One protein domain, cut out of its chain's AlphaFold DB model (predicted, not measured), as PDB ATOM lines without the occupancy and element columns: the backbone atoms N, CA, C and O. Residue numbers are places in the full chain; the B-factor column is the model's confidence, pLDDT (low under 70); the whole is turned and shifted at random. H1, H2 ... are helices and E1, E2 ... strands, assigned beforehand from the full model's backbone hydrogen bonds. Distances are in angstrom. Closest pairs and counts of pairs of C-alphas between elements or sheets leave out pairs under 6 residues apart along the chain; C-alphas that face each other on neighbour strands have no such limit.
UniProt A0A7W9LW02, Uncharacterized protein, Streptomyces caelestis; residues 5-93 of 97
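Overview. This is residues 5 to 93 of the 97 residues of an uncharacterized protein of Streptomyces caelestis (UniProt A0A7W9LW02). The chain winds to and fro between two small sheets that lie face to face as a sandwich, E1 E3 E7 E5 on one side and E2 E6 E4 on the other, with their strands nearly in line. The turn made by E6 and E7 slots in between the earlier ones, and the helix H1 lies off one end of the sandwich, on neither sheet. The printed part has 89 residues with seven named strands and then one named helix, in the order E1 E2 E3 E4 E5 E6 E7 H1. Both sheets are parallel and the class is mostly strand. The whole is compact, with a radius of gyration of the C-alphas of 12.9 A and spans of 35 by 27 by 18 A.

Along the chain. Find C-alpha 5 at (9.313, -24.912, 32.450), where E1, residues 5 to 7, begins; it is 6.3 A long. Next come E2, residues 17 to 23, 19.6 A long, and E3, residues 29 to 32, 10.0 A. Look for E4 at residues 38 to 45, 18.7 A long, starting at C-alpha 38 at (23.862, -32.550, 26.221); it bends by 57 degrees at residue 42. E5 is residues 51 to 54, 10.0 A long, E6 residues 65 to 71, 19.0 A, and E7 residues 77 to 80, 10.1 A. H1, residues 84 to 92, runs 12.4 A to C-alpha 92 at (0.661, -41.677, 25.505).

Arrangement. Begin with the edge strand E1, parallel to E3 at 15 degrees, where N 6 and O 30 are 2.9 A apart. E3 is parallel to E7 at 10 degrees, with N 31 and O 78 at 2.8 A. E7 is parallel to the edge strand E5 at 8 degrees, with N 52 and O 77 at 2.9 A. In the other sheet, twisted with C-alphas up to 4.3 A off its best plane, the inner strand E6 has E2 beside it at 19 degrees, N 18 and O 65 at 2.9 A, and E4 at 18 degrees, N 40 and O 66 at 2.8 A. The best planes of the parts that face each other are 9 degrees apart and their centres 9.7 A apart. Across the sandwich, the closest C-alphas of E2 and E3 are those of Ala 22 and Val 29, 7.0 A apart. In H1, which is apart from E3 and E5, for instance, each O i to N i+4 pair is within hydrogen-bond range.

Size, cuts and confidence. Look for the two C-alphas farthest apart at Val 48 and Ser 92, 37.5 A. The printed part has no cut and no long link; the links E1 to E2 and E5 to E6 are short, the others tight. The mean pLDDT of the printed part is 95.0, and no printed residue is under 70.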
ATOM      1  N   LYS A   5       8.829 -23.637  32.986       96.19
ATOM      2  CA  LYS A   5       9.313 -24.912  32.450       96.19
ATOM      3  C   LYS A   5       9.465 -24.818  30.935       96.19
ATOM      4  O   LYS A   5       8.473 -24.642  30.236       96.19
ATOM      5  N   ILE A   6      10.685 -25.024  30.452       96.19
ATOM      6  CA  ILE A   6      10.999 -25.189  29.032       96.19
ATOM      7  C   ILE A   6      11.251 -26.678  28.788       96.19
ATOM      8  O   ILE A   6      12.040 -27.305  29.496       96.19
ATOM      9  N   ASP A   7      10.548 -27.267  27.825       96.38
ATOM     10  CA  ASP A   7      10.587 -28.707  27.558       96.38
ATOM     11  C   ASP A   7      10.907 -28.973  26.082       96.38
ATOM     12  O   ASP A   7      10.054 -28.820  25.210       96.38
ATOM     13  N   PHE A   8      12.150 -29.375  25.813       96.12
ATOM     14  CA  PHE A   8      12.661 -29.683  24.478       96.12
ATOM     15  C   PHE A   8      12.379 -31.126  24.040       96.12
ATOM     16  O   PHE A   8      12.790 -31.527  22.956       96.12
ATOM     17  N   THR A   9      11.685 -31.941  24.841       94.12
ATOM     18  CA  THR A   9      11.547 -33.389  24.572       94.12
ATOM     19  C   THR A   9      10.820 -33.742  23.273       94.12
ATOM     20  O   THR A   9      10.873 -34.891  22.843       94.12
ATOM     21  N   ARG A  10      10.146 -32.771  22.649       91.06
ATOM     22  CA  ARG A  10       9.429 -32.907  21.371       91.06
ATOM     23  C   ARG A  10      10.017 -32.053  20.252       91.06
ATOM     24  O   ARG A  10       9.391 -31.905  19.210       91.06
ATOM     25  N   VAL A  11      11.162 -31.425  20.490       91.56
ATOM     26  CA  VAL A  11      11.754 -30.503  19.529       91.56
ATOM     27  C   VAL A  11      12.523 -31.291  18.481       91.56
ATOM     28  O   VAL A  11      13.475 -32.005  18.795       91.56
ATOM     29  N   GLU A  12      12.154 -31.090  17.221       87.69
ATOM     30  CA  GLU A  12      13.002 -31.428  16.087       87.69
ATOM     31  C   GLU A  12      13.930 -30.249  15.807       87.69
ATOM     32  O   GLU A  12      13.494 -29.161  15.431       87.69
ATOM     33  N   CYS A  13      15.227 -30.448  16.026       87.75
ATOM     34  CA  CYS A  13      16.230 -29.409  15.846       87.75
ATOM     35  C   CYS A  13      17.360 -29.930  14.963       87.75
ATOM     36  O   CYS A  13      17.954 -30.965  15.253       87.75
ATOM     37  N   ARG A  14      17.659 -29.190  13.890       88.00
ATOM     38  CA  ARG A  14      18.792 -29.465  12.989       88.00
ATOM     39  C   ARG A  14      20.037 -28.647  13.339       88.00
ATOM     40  O   ARG A  14      21.070 -28.805  12.695       88.00
ATOM     41  N   LEU A  15      19.932 -27.747  14.317       93.56
ATOM     42  CA  LEU A  15      21.058 -26.941  14.771       93.56
ATOM     43  C   LEU A  15      21.999 -27.805  15.607       93.56
ATOM     44  O   LEU A  15      21.571 -28.651  16.386       93.56
ATOM     45  N   THR A  16      23.297 -27.560  15.484       94.69
ATOM     46  CA  THR A  16      24.302 -28.210  16.331       94.69
ATOM     47  C   THR A  16      24.309 -27.646  17.750       94.69
ATOM     48  O   THR A  16      24.859 -28.276  18.655       94.69
ATOM     49  N   GLU A  17      23.694 -26.487  17.960       96.31
ATOM     50  CA  GLU A  17      23.689 -25.768  19.221       96.31
ATOM     51  C   GLU A  17      22.371 -25.013  19.413       96.31
ATOM     52  O   GLU A  17      21.798 -24.491  18.456       96.31
ATOM     53  N   VAL A  18      21.901 -24.958  20.658       97.62
ATOM     54  CA  VAL A  18      20.759 -24.145  21.082       97.62
ATOM     55  C   VAL A  18      21.205 -23.293  22.264       97.62
ATOM     56  O   VAL A  18      21.526 -23.824  23.328       97.62
ATOM     57  N   ALA A  19      21.227 -21.975  22.086       98.00
ATOM     58  CA  ALA A  19      21.494 -21.044  23.174       98.00
ATOM     59  C   ALA A  19      20.232 -20.856  24.025       98.00
ATOM     60  O   ALA A  19      19.147 -20.609  23.493       98.00
ATOM     61  N   VAL A  20      20.377 -20.972  25.343       98.06
ATOM     62  CA  VAL A  20      19.308 -20.723  26.311       98.06
ATOM     63  C   VAL A  20      19.838 -19.786  27.384       98.06
ATOM     64  O   VAL A  20      20.774 -20.123  28.103       98.06
ATOM     65  N   GLU A  21      19.202 -18.630  27.513       98.06
ATOM     66  CA  GLU A  21      19.481 -17.667  28.571       98.06
ATOM     67  C   GLU A  21      18.388 -17.773  29.643       98.06
ATOM     68  O   GLU A  21      17.197 -17.653  29.340       98.06
ATOM     69  N   ALA A  22      18.770 -18.060  30.889       97.56
ATOM     70  CA  ALA A  22      17.837 -18.340  31.974       97.56
ATOM     71  C   ALA A  22      18.134 -17.512  33.230       97.56
ATOM     72  O   ALA A  22      19.243 -17.522  33.764       97.56
ATOM     73  N   TYR A  23      17.088 -16.870  33.752       96.19
ATOM     74  CA  TYR A  23      17.114 -16.103  34.995       96.19
ATOM     75  C   TYR A  23      16.095 -16.689  35.974       96.19
ATOM     76  O   TYR A  23      14.888 -16.570  35.782       96.19
ATOM     77  N   GLY A  24      16.579 -17.376  37.012       92.62
ATOM     78  CA  GLY A  24      15.731 -18.062  37.991       92.62
ATOM     79  C   GLY A  24      14.924 -17.118  38.883       92.62
ATOM     80  O   GLY A  24      13.849 -17.496  39.349       92.62
ATOM     81  N   GLU A  25      15.413 -15.893  39.099       92.88
ATOM     82  CA  GLU A  25      14.786 -14.866  39.943       92.88
ATOM     83  C   GLU A  25      14.134 -15.464  41.209       92.88
ATOM     84  O   GLU A  25      14.794 -16.194  41.947       92.88
ATOM     85  N   THR A  26      12.856 -15.186  41.483       94.12
ATOM     86  CA  THR A  26      12.136 -15.674  42.676       94.12
ATOM     87  C   THR A  26      11.280 -16.921  42.429       94.12
ATOM     88  O   THR A  26      10.764 -17.496  43.385       94.12
ATOM     89  N   SER A  27      11.129 -17.364  41.178       91.56
ATOM     90  CA  SER A  27      10.178 -18.424  40.795       91.56
ATOM     91  C   SER A  27      10.817 -19.684  40.206       91.56
ATOM     92  O   SER A  27      10.180 -20.737  40.187       91.56
ATOM     93  N   GLY A  28      12.064 -19.593  39.751       95.62
ATOM     94  CA  GLY A  28      12.875 -20.695  39.251       95.62
ATOM     95  C   GLY A  28      12.591 -21.062  37.795       95.62
ATOM     96  O   GLY A  28      11.521 -20.780  37.243       95.62
ATOM     97  N   VAL A  29      13.565 -21.732  37.175       97.81
ATOM     98  CA  VAL A  29      13.476 -22.233  35.795       97.81
ATOM     99  C   VAL A  29      13.835 -23.715  35.761       97.81
ATOM    100  O   VAL A  29      14.848 -24.141  36.309       97.81
ATOM    101  N   THR A  30      13.007 -24.517  35.094       98.31
ATOM    102  CA  THR A  30      13.305 -25.916  34.774       98.31
ATOM    103  C   THR A  30      13.431 -26.093  33.269       98.31
ATOM    104  O   THR A  30      12.487 -25.827  32.530       98.31
ATOM    105  N   ILE A  31      14.568 -26.613  32.826       98.50
ATOM    106  CA  ILE A  31      14.862 -26.938  31.434       98.50
ATOM    107  C   ILE A  31      14.924 -28.461  31.311       98.50
ATOM    108  O   ILE A  31      15.652 -29.128  32.050       98.50
ATOM    109  N   VAL A  32      14.133 -29.023  30.400       98.44
ATOM    110  CA  VAL A  32      14.132 -30.460  30.106       98.44
ATOM    111  C   VAL A  32      14.639 -30.685  28.692       98.44
ATOM    112  O   VAL A  32      14.027 -30.184  27.753       98.44
ATOM    113  N   ILE A  33      15.722 -31.447  28.540       97.56
ATOM    114  CA  ILE A  33      16.319 -31.783  27.238       97.56
ATOM    115  C   ILE A  33      16.209 -33.288  26.948       97.56
ATOM    116  O   ILE A  33      16.209 -34.077  27.898       97.56
ATOM    117  N   PRO A  34      16.102 -33.720  25.676       95.81
ATOM    118  CA  PRO A  34      16.144 -35.140  25.314       95.81
ATOM    119  C   PRO A  34      17.393 -35.853  25.852       95.81
ATOM    120  O   PRO A  34      18.435 -35.227  26.004       95.81
ATOM    121  N   ASP A  35      17.314 -37.169  26.085       94.19
ATOM    122  CA  ASP A  35      18.458 -37.970  26.575       94.19
ATOM    123  C   ASP A  35      19.656 -37.956  25.624       94.19
ATOM    124  O   ASP A  35      20.788 -38.137  26.042       94.19
ATOM    125  N   ALA A  36      19.396 -37.773  24.331       93.88
ATOM    126  CA  ALA A  36      20.435 -37.766  23.318       93.88
ATOM    127  C   ALA A  36      21.220 -36.445  23.265       93.88
ATOM    128  O   ALA A  36      22.298 -36.413  22.677       93.88
ATOM    129  N   TRP A  37      20.661 -35.365  23.825       96.81
ATOM    130  CA  TRP A  37      21.263 -34.032  23.834       96.81
ATOM    131  C   TRP A  37      22.120 -33.865  25.090       96.81
ATOM    132  O   TRP A  37      21.860 -34.500  26.108       96.81
ATOM    133  N   ALA A  38      23.075 -32.939  25.050       97.44
ATOM    134  CA  ALA A  38      23.862 -32.550  26.221       97.44
ATOM    135  C   ALA A  38      23.656 -31.072  26.567       97.44
ATOM    136  O   ALA A  38      23.144 -30.295  25.752       97.44
ATOM    137  N   ALA A  39      24.092 -30.684  27.763       98.25
ATOM    138  CA  ALA A  39      24.135 -29.300  28.211       98.25
ATOM    139  C   ALA A  39      25.568 -28.862  28.539       98.25
ATOM    140  O   ALA A  39      26.360 -29.625  29.083       98.25
ATOM    141  N   ASP A  40      25.875 -27.610  28.223       98.00
ATOM    142  CA  ASP A  40      27.028 -26.873  28.727       98.00
ATOM    143  C   ASP A  40      26.504 -25.759  29.633       98.00
ATOM    144  O   ASP A  40      25.847 -24.824  29.172       98.00
ATOM    145  N   THR A  41      26.768 -25.882  30.933       98.19
ATOM    146  CA  THR A  41      26.319 -24.926  31.951       98.19
ATOM    147  C   THR A  41      27.442 -24.029  32.463       98.19
ATOM    148  O   THR A  41      27.265 -23.345  33.471       98.19
ATOM    149  N   SER A  42      28.609 -24.034  31.814       97.38
ATOM    150  CA  SER A  42      29.772 -23.249  32.249       97.38
ATOM    151  C   SER A  42      29.516 -21.735  32.246       97.38
ATOM    152  O   SER A  42      30.160 -21.001  32.992       97.38
ATOM    153  N   GLY A  43      28.539 -21.272  31.460       97.50
ATOM    154  CA  GLY A  43      28.120 -19.871  31.379       97.50
ATOM    155  C   GLY A  43      27.094 -19.424  32.428       97.50
ATOM    156  O   GLY A  43      26.597 -18.300  32.341       97.50
ATOM    157  N   MET A  44      26.736 -20.272  33.397       97.94
ATOM    158  CA  MET A  44      25.756 -19.947  34.437       97.94
ATOM    159  C   MET A  44      26.399 -19.431  35.720       97.94
ATOM    160  O   MET A  44      27.297 -20.053  36.285       97.94
ATOM    161  N   HIS A  45      25.825 -18.364  36.275       97.56
ATOM    162  CA  HIS A  45      26.083 -17.958  37.651       97.56
ATOM    163  C   HIS A  45      25.037 -18.572  38.604       97.56
ATOM    164  O   HIS A  45      23.847 -18.287  38.467       97.56
ATOM    165  N   PRO A  46      25.416 -19.378  39.609       93.31
ATOM    166  CA  PRO A  46      24.448 -20.122  40.419       93.31
ATOM    167  C   PRO A  46      23.520 -19.243  41.278       93.31
ATOM    168  O   PRO A  46      22.380 -19.633  41.512       93.31
ATOM    169  N   GLY A  47      23.947 -18.061  41.731       94.25
ATOM    170  CA  GLY A  47      23.146 -17.253  42.662       94.25
ATOM    171  C   GLY A  47      22.865 -17.978  43.990       94.25
ATOM    172  O   GLY A  47      23.588 -18.896  44.369       94.25
ATOM    173  N   VAL A  48      21.809 -17.569  44.700       96.19
ATOM    174  CA  VAL A  48      21.428 -18.141  46.008       96.19
ATOM    175  C   VAL A  48      20.714 -19.485  45.851       96.19
ATOM    176  O   VAL A  48      21.009 -20.429  46.578       96.19
ATOM    177  N   GLY A  49      19.788 -19.582  44.894       94.31
ATOM    178  CA  GLY A  49      19.027 -20.803  44.616       94.31
ATOM    179  C   GLY A  49      19.835 -21.884  43.895       94.31
ATOM    180  O   GLY A  49      19.407 -23.035  43.824       94.31
ATOM    181  N   GLY A  50      21.013 -21.528  43.382       97.00
ATOM    182  CA  GLY A  50      21.950 -22.446  42.759       97.00
ATOM    183  C   GLY A  50      21.627 -22.803  41.306       97.00
ATOM    184  O   GLY A  50      20.609 -22.425  40.720       97.00
ATOM    185  N   LEU A  51      22.532 -23.592  40.735       98.00
ATOM    186  CA  LEU A  51      22.345 -24.316  39.486       98.00
ATOM    187  C   LEU A  51      22.382 -25.810  39.804       98.00
ATOM    188  O   LEU A  51      23.289 -26.283  40.483       98.00
ATOM    189  N   THR A  52      21.412 -26.557  39.286       98.31
ATOM    190  CA  THR A  52      21.416 -28.019  39.339       98.31
ATOM    191  C   THR A  52      21.415 -28.589  37.928       98.31
ATOM    192  O   THR A  52      20.411 -28.489  37.221       98.31
ATOM    193  N   ASP A  53      22.513 -29.234  37.549       98.00
ATOM    194  CA  ASP A  53      22.615 -30.014  36.318       98.00
ATOM    195  C   ASP A  53      22.431 -31.508  36.625       98.00
ATOM    196  O   ASP A  53      23.111 -32.078  37.479       98.00
ATOM    197  N   LYS A  54      21.449 -32.133  35.973       98.12
ATOM    198  CA  LYS A  54      21.172 -33.580  36.033       98.12
ATOM    199  C   LYS A  54      21.241 -34.216  34.645       98.12
ATOM    200  O   LYS A  54      20.523 -35.183  34.379       98.12
ATOM    201  N   THR A  55      22.006 -33.616  33.746       96.75
ATOM    202  CA  THR A  55      22.291 -34.153  32.421       96.75
ATOM    203  C   THR A  55      23.571 -34.980  32.438       96.75
ATOM    204  O   THR A  55      24.346 -34.946  33.397       96.75
ATOM    205  N   THR A  56      23.765 -35.779  31.395       91.88
ATOM    206  CA  THR A  56      25.037 -36.449  31.123       91.88
ATOM    207  C   THR A  56      25.820 -35.668  30.068       91.88
ATOM    208  O   THR A  56      25.209 -35.076  29.176       91.88
ATOM    209  N   PRO A  57      27.164 -35.693  30.105       87.06
ATOM    210  CA  PRO A  57      27.980 -35.067  29.064       87.06
ATOM    211  C   PRO A  57      27.881 -35.804  27.718       87.06
ATOM    212  O   PRO A  57      28.252 -35.252  26.682       87.06
ATOM    213  N   ASP A  58      27.386 -37.045  27.729       87.69
ATOM    214  CA  ASP A  58      27.242 -37.885  26.547       87.69
ATOM    215  C   ASP A  58      26.198 -37.305  25.592       87.69
ATOM    216  O   ASP A  58      24.991 -37.374  25.812       87.69
ATOM    217  N   ARG A  59      26.699 -36.738  24.497       91.62
ATOM    218  CA  ARG A  59      25.909 -36.207  23.391       91.62
ATOM    219  C   ARG A  59      25.959 -37.182  22.225       91.62
ATOM    220  O   ARG A  59      27.046 -37.518  21.753       91.62
ATOM    221  N   LEU A  60      24.803 -37.580  21.693       91.50
ATOM    222  CA  LEU A  60      24.784 -38.381  20.470       91.50
ATOM    223  C   LEU A  60      25.197 -37.528  19.257       91.50
ATOM    224  O   LEU A  60      24.771 -36.369  19.150       91.50
ATOM    225  N   PRO A  61      25.981 -38.075  18.308       90.19
ATOM    226  CA  PRO A  61      26.338 -37.369  17.083       90.19
ATOM    227  C   PRO A  61      25.110 -36.802  16.361       90.19
ATOM    228  O   PRO A  61      24.082 -37.463  16.243       90.19
ATOM    229  N   GLY A  62      25.215 -35.562  15.881       90.50
ATOM    230  CA  GLY A  62      24.142 -34.891  15.140       90.50
ATOM    231  C   GLY A  62      22.987 -34.345  15.990       90.50
ATOM    232  O   GLY A  62      22.121 -33.669  15.446       90.50
ATOM    233  N   THR A  63      22.975 -34.569  17.307       94.38
ATOM    234  CA  THR A  63      21.992 -33.940  18.208       94.38
ATOM    235  C   THR A  63      22.514 -32.613  18.758       94.38
ATOM    236  O   THR A  63      23.728 -32.449  18.799       94.38
ATOM    237  N   PRO A  64      21.679 -31.645  19.160       96.62
ATOM    238  CA  PRO A  64      22.124 -30.361  19.708       96.62
ATOM    239  C   PRO A  64      22.868 -30.429  21.055       96.62
ATOM    240  O   PRO A  64      22.617 -31.294  21.892       96.62
ATOM    241  N   LEU A  65      23.744 -29.444  21.276       97.31
ATOM    242  CA  LEU A  65      24.231 -29.039  22.601       97.31
ATOM    243  C   LEU A  65      23.448 -27.811  23.070       97.31
ATOM    244  O   LEU A  65      23.343 -26.833  22.331       97.31
ATOM    245  N   VAL A  66      22.933 -27.832  24.295       98.06
ATOM    246  CA  VAL A  66      22.339 -26.642  24.914       98.06
ATOM    247  C   VAL A  66      23.431 -25.829  25.598       98.06
ATOM    248  O   VAL A  66      24.027 -26.312  26.556       98.06
ATOM    249  N   ARG A  67      23.675 -24.594  25.145       98.25
ATOM    250  CA  ARG A  67      24.517 -23.635  25.876       98.25
ATOM    251  C   ARG A  67      23.657 -22.830  26.830       98.25
ATOM    252  O   ARG A  67      22.864 -22.002  26.384       98.25
ATOM    253  N   LEU A  68      23.815 -23.091  28.122       98.50
ATOM    254  CA  LEU A  68      23.042 -22.449  29.172       98.50
ATOM    255  C   LEU A  68      23.839 -21.301  29.805       98.50
ATOM    256  O   LEU A  68      24.921 -21.512  30.356       98.50
ATOM    257  N   THR A  69      23.275 -20.096  29.746       98.69
ATOM    258  CA  THR A  69      23.830 -18.873  30.343       98.69
ATOM    259  C   THR A  69      22.801 -18.168  31.226       98.69
ATOM    260  O   THR A  69      21.599 -18.425  31.127       98.69
ATOM    261  N   GLY A  70      23.267 -17.273  32.103       97.81
ATOM    262  CA  GLY A  70      22.403 -16.454  32.962       97.81
ATOM    263  C   GLY A  70      22.646 -16.673  34.455       97.81
ATOM    264  O   GLY A  70      23.786 -16.875  34.884       97.81
ATOM    265  N   SER A  71      21.587 -16.592  35.271       97.38
ATOM    266  CA  SER A  71      21.695 -16.660  36.734       97.38
ATOM    267  C   SER A  71      20.603 -17.486  37.415       97.38
ATOM    268  O   SER A  71      19.424 -17.381  37.084       97.38
ATOM    269  N   GLY A  72      20.977 -18.257  38.441       95.75
ATOM    270  CA  GLY A  72      20.039 -19.013  39.273       95.75
ATOM    271  C   GLY A  72      19.097 -18.147  40.119       95.75
ATOM    272  O   GLY A  72      17.999 -18.585  40.455       95.75
ATOM    273  N   GLY A  73      19.462 -16.901  40.438       93.81
ATOM    274  CA  GLY A  73      18.638 -16.040  41.295       93.81
ATOM    275  C   GLY A  73      18.389 -16.646  42.684       93.81
ATOM    276  O   GLY A  73      19.257 -17.312  43.244       93.81
ATOM    277  N   MET A  74      17.208 -16.408  43.256       94.88
ATOM    278  CA  MET A  74      16.800 -16.914  44.574       94.88
ATOM    279  C   MET A  74      16.225 -18.331  44.519       94.88
ATOM    280  O   MET A  74      16.387 -19.089  45.470       94.88
ATOM    281  N   ALA A  75      15.548 -18.689  43.426       95.00
ATOM    282  CA  ALA A  75      14.833 -19.962  43.300       95.00
ATOM    283  C   ALA A  75      15.588 -21.041  42.501       95.00
ATOM    284  O   ALA A  75      15.228 -22.215  42.566       95.00
ATOM    285  N   GLY A  76      16.644 -20.660  41.785       96.94
ATOM    286  CA  GLY A  76      17.548 -21.569  41.089       96.94
ATOM    287  C   GLY A  76      17.136 -21.913  39.658       96.94
ATOM    288  O   GLY A  76      16.030 -21.625  39.187       96.94
ATOM    289  N   VAL A  77      18.064 -22.563  38.959       98.38
ATOM    290  CA  VAL A  77      17.861 -23.127  37.617       98.38
ATOM    291  C   VAL A  77      18.180 -24.617  37.656       98.38
ATOM    292  O   VAL A  77      19.204 -25.034  38.196       98.38
ATOM    293  N   VAL A  78      17.301 -25.429  37.072       98.56
ATOM    294  CA  VAL A  78      17.490 -26.876  36.941       98.56
ATOM    295  C   VAL A  78      17.493 -27.247  35.468       98.56
ATOM    296  O   VAL A  78      16.498 -27.009  34.786       98.56
ATOM    297  N   ILE A  79      18.551 -27.898  34.995       98.62
ATOM    298  CA  ILE A  79      18.578 -28.559  33.687       98.62
ATOM    299  C   ILE A  79      18.673 -30.070  33.876       98.62
ATOM    300  O   ILE A  79      19.390 -30.563  34.748       98.62
ATOM    301  N   ARG A  80      17.861 -30.827  33.135       98.50
ATOM    302  CA  ARG A  80      17.776 -32.284  33.294       98.50
ATOM    303  C   ARG A  80      17.214 -32.990  32.070       98.50
ATOM    304  O   ARG A  80      16.522 -32.398  31.249       98.50
ATOM    305  N   HIS A  81      17.379 -34.302  32.055       97.94
ATOM    306  CA  HIS A  81      16.638 -35.195  31.172       97.94
ATOM    307  C   HIS A  81      15.179 -35.418  31.628       97.94
ATOM    308  O   HIS A  81      14.821 -35.116  32.784       97.94
ATOM    309  N   PRO A  82      14.290 -35.937  30.754       97.31
ATOM    310  CA  PRO A  82      12.908 -36.228  31.112       97.31
ATOM    311  C   PRO A  82      12.804 -37.279  32.220       97.31
ATOM    312  O   PRO A  82      13.454 -38.327  32.212       97.31
ATOM    313  N   ASN A  83      11.914 -37.025  33.174       96.06
ATOM    314  CA  ASN A  83      11.592 -37.948  34.253       96.06
ATOM    315  C   ASN A  83      10.529 -38.971  33.812       96.06
ATOM    316  O   ASN A  83       9.920 -38.871  32.746       96.06
ATOM    317  N   ARG A  84      10.243 -39.957  34.673       95.44
ATOM    318  CA  ARG A  84       9.279 -41.035  34.384       95.44
ATOM    319  C   ARG A  84       7.882 -40.531  33.992       95.44
ATOM    320  O   ARG A  84       7.208 -41.186  33.199       95.44
ATOM    321  N   ARG A  85       7.424 -39.399  34.541       93.00
ATOM    322  CA  ARG A  85       6.105 -38.832  34.208       93.00
ATOM    323  C   ARG A  85       6.106 -38.219  32.810       93.00
ATOM    324  O   ARG A  85       5.166 -38.454  32.062       93.00
ATOM    325  N   GLU A  86       7.147 -37.472  32.455       94.12
ATOM    326  CA  GLU A  86       7.297 -36.884  31.115       94.12
ATOM    327  C   GLU A  86       7.434 -37.968  30.053       94.12
ATOM    328  O   GLU A  86       6.702 -37.942  29.069       94.12
ATOM    329  N   ARG A  87       8.246 -38.996  30.316       94.31
ATOM    330  CA  ARG A  87       8.359 -40.177  29.446       94.31
ATOM    331  C   ARG A  87       7.010 -40.847  29.226       94.31
ATOM    332  O   ARG A  87       6.624 -41.098  28.090       94.31
ATOM    333  N   ARG A  88       6.242 -41.074  30.299       93.06
ATOM    334  CA  ARG A  88       4.895 -41.657  30.189       93.06
ATOM    335  C   ARG A  88       3.977 -40.803  29.309       93.06
ATOM    336  O   ARG A  88       3.276 -41.358  28.473       93.06
ATOM    337  N   LYS A  89       4.003 -39.477  29.477       90.06
ATOM    338  CA  LYS A  89       3.205 -38.547  28.663       90.06
ATOM    339  C   LYS A  89       3.609 -38.567  27.186       90.06
ATOM    340  O   LYS A  89       2.733 -38.487  26.330       90.06
ATOM    341  N   LEU A  90       4.906 -38.668  26.892       88.88
ATOM    342  CA  LEU A  90       5.424 -38.783  25.525       88.88
ATOM    343  C   LEU A  90       4.935 -40.070  24.853       88.88
ATOM    344  O   LEU A  90       4.449 -40.008  23.732       88.88
ATOM    345  N   HIS A  91       4.955 -41.198  25.566       87.56
ATOM    346  CA  HIS A  91       4.414 -42.458  25.049       87.56
ATOM    347  C   HIS A  91       2.901 -42.413  24.796       87.56
ATOM    348  O   HIS A  91       2.436 -42.984  23.818       87.56
ATOM    349  N   SER A  92       2.124 -41.751  25.660       87.81
ATOM    350  CA  SER A  92       0.661 -41.677  25.505       87.81
ATOM    351  C   SER A  92       0.184 -40.668  24.457       87.81
ATOM    352  O   SER A  92      -0.983 -40.694  24.086       87.81
ATOM    353  N   ASN A  93       1.045 -39.740  24.038       84.06
ATOM    354  CA  ASN A  93       0.711 -38.692  23.074       84.06
ATOM    355  C   ASN A  93       1.919 -38.439  22.159       84.06
ATOM    356  O   ASN A  93       2.645 -37.463  22.395       84.06
TER     357      ASN A  93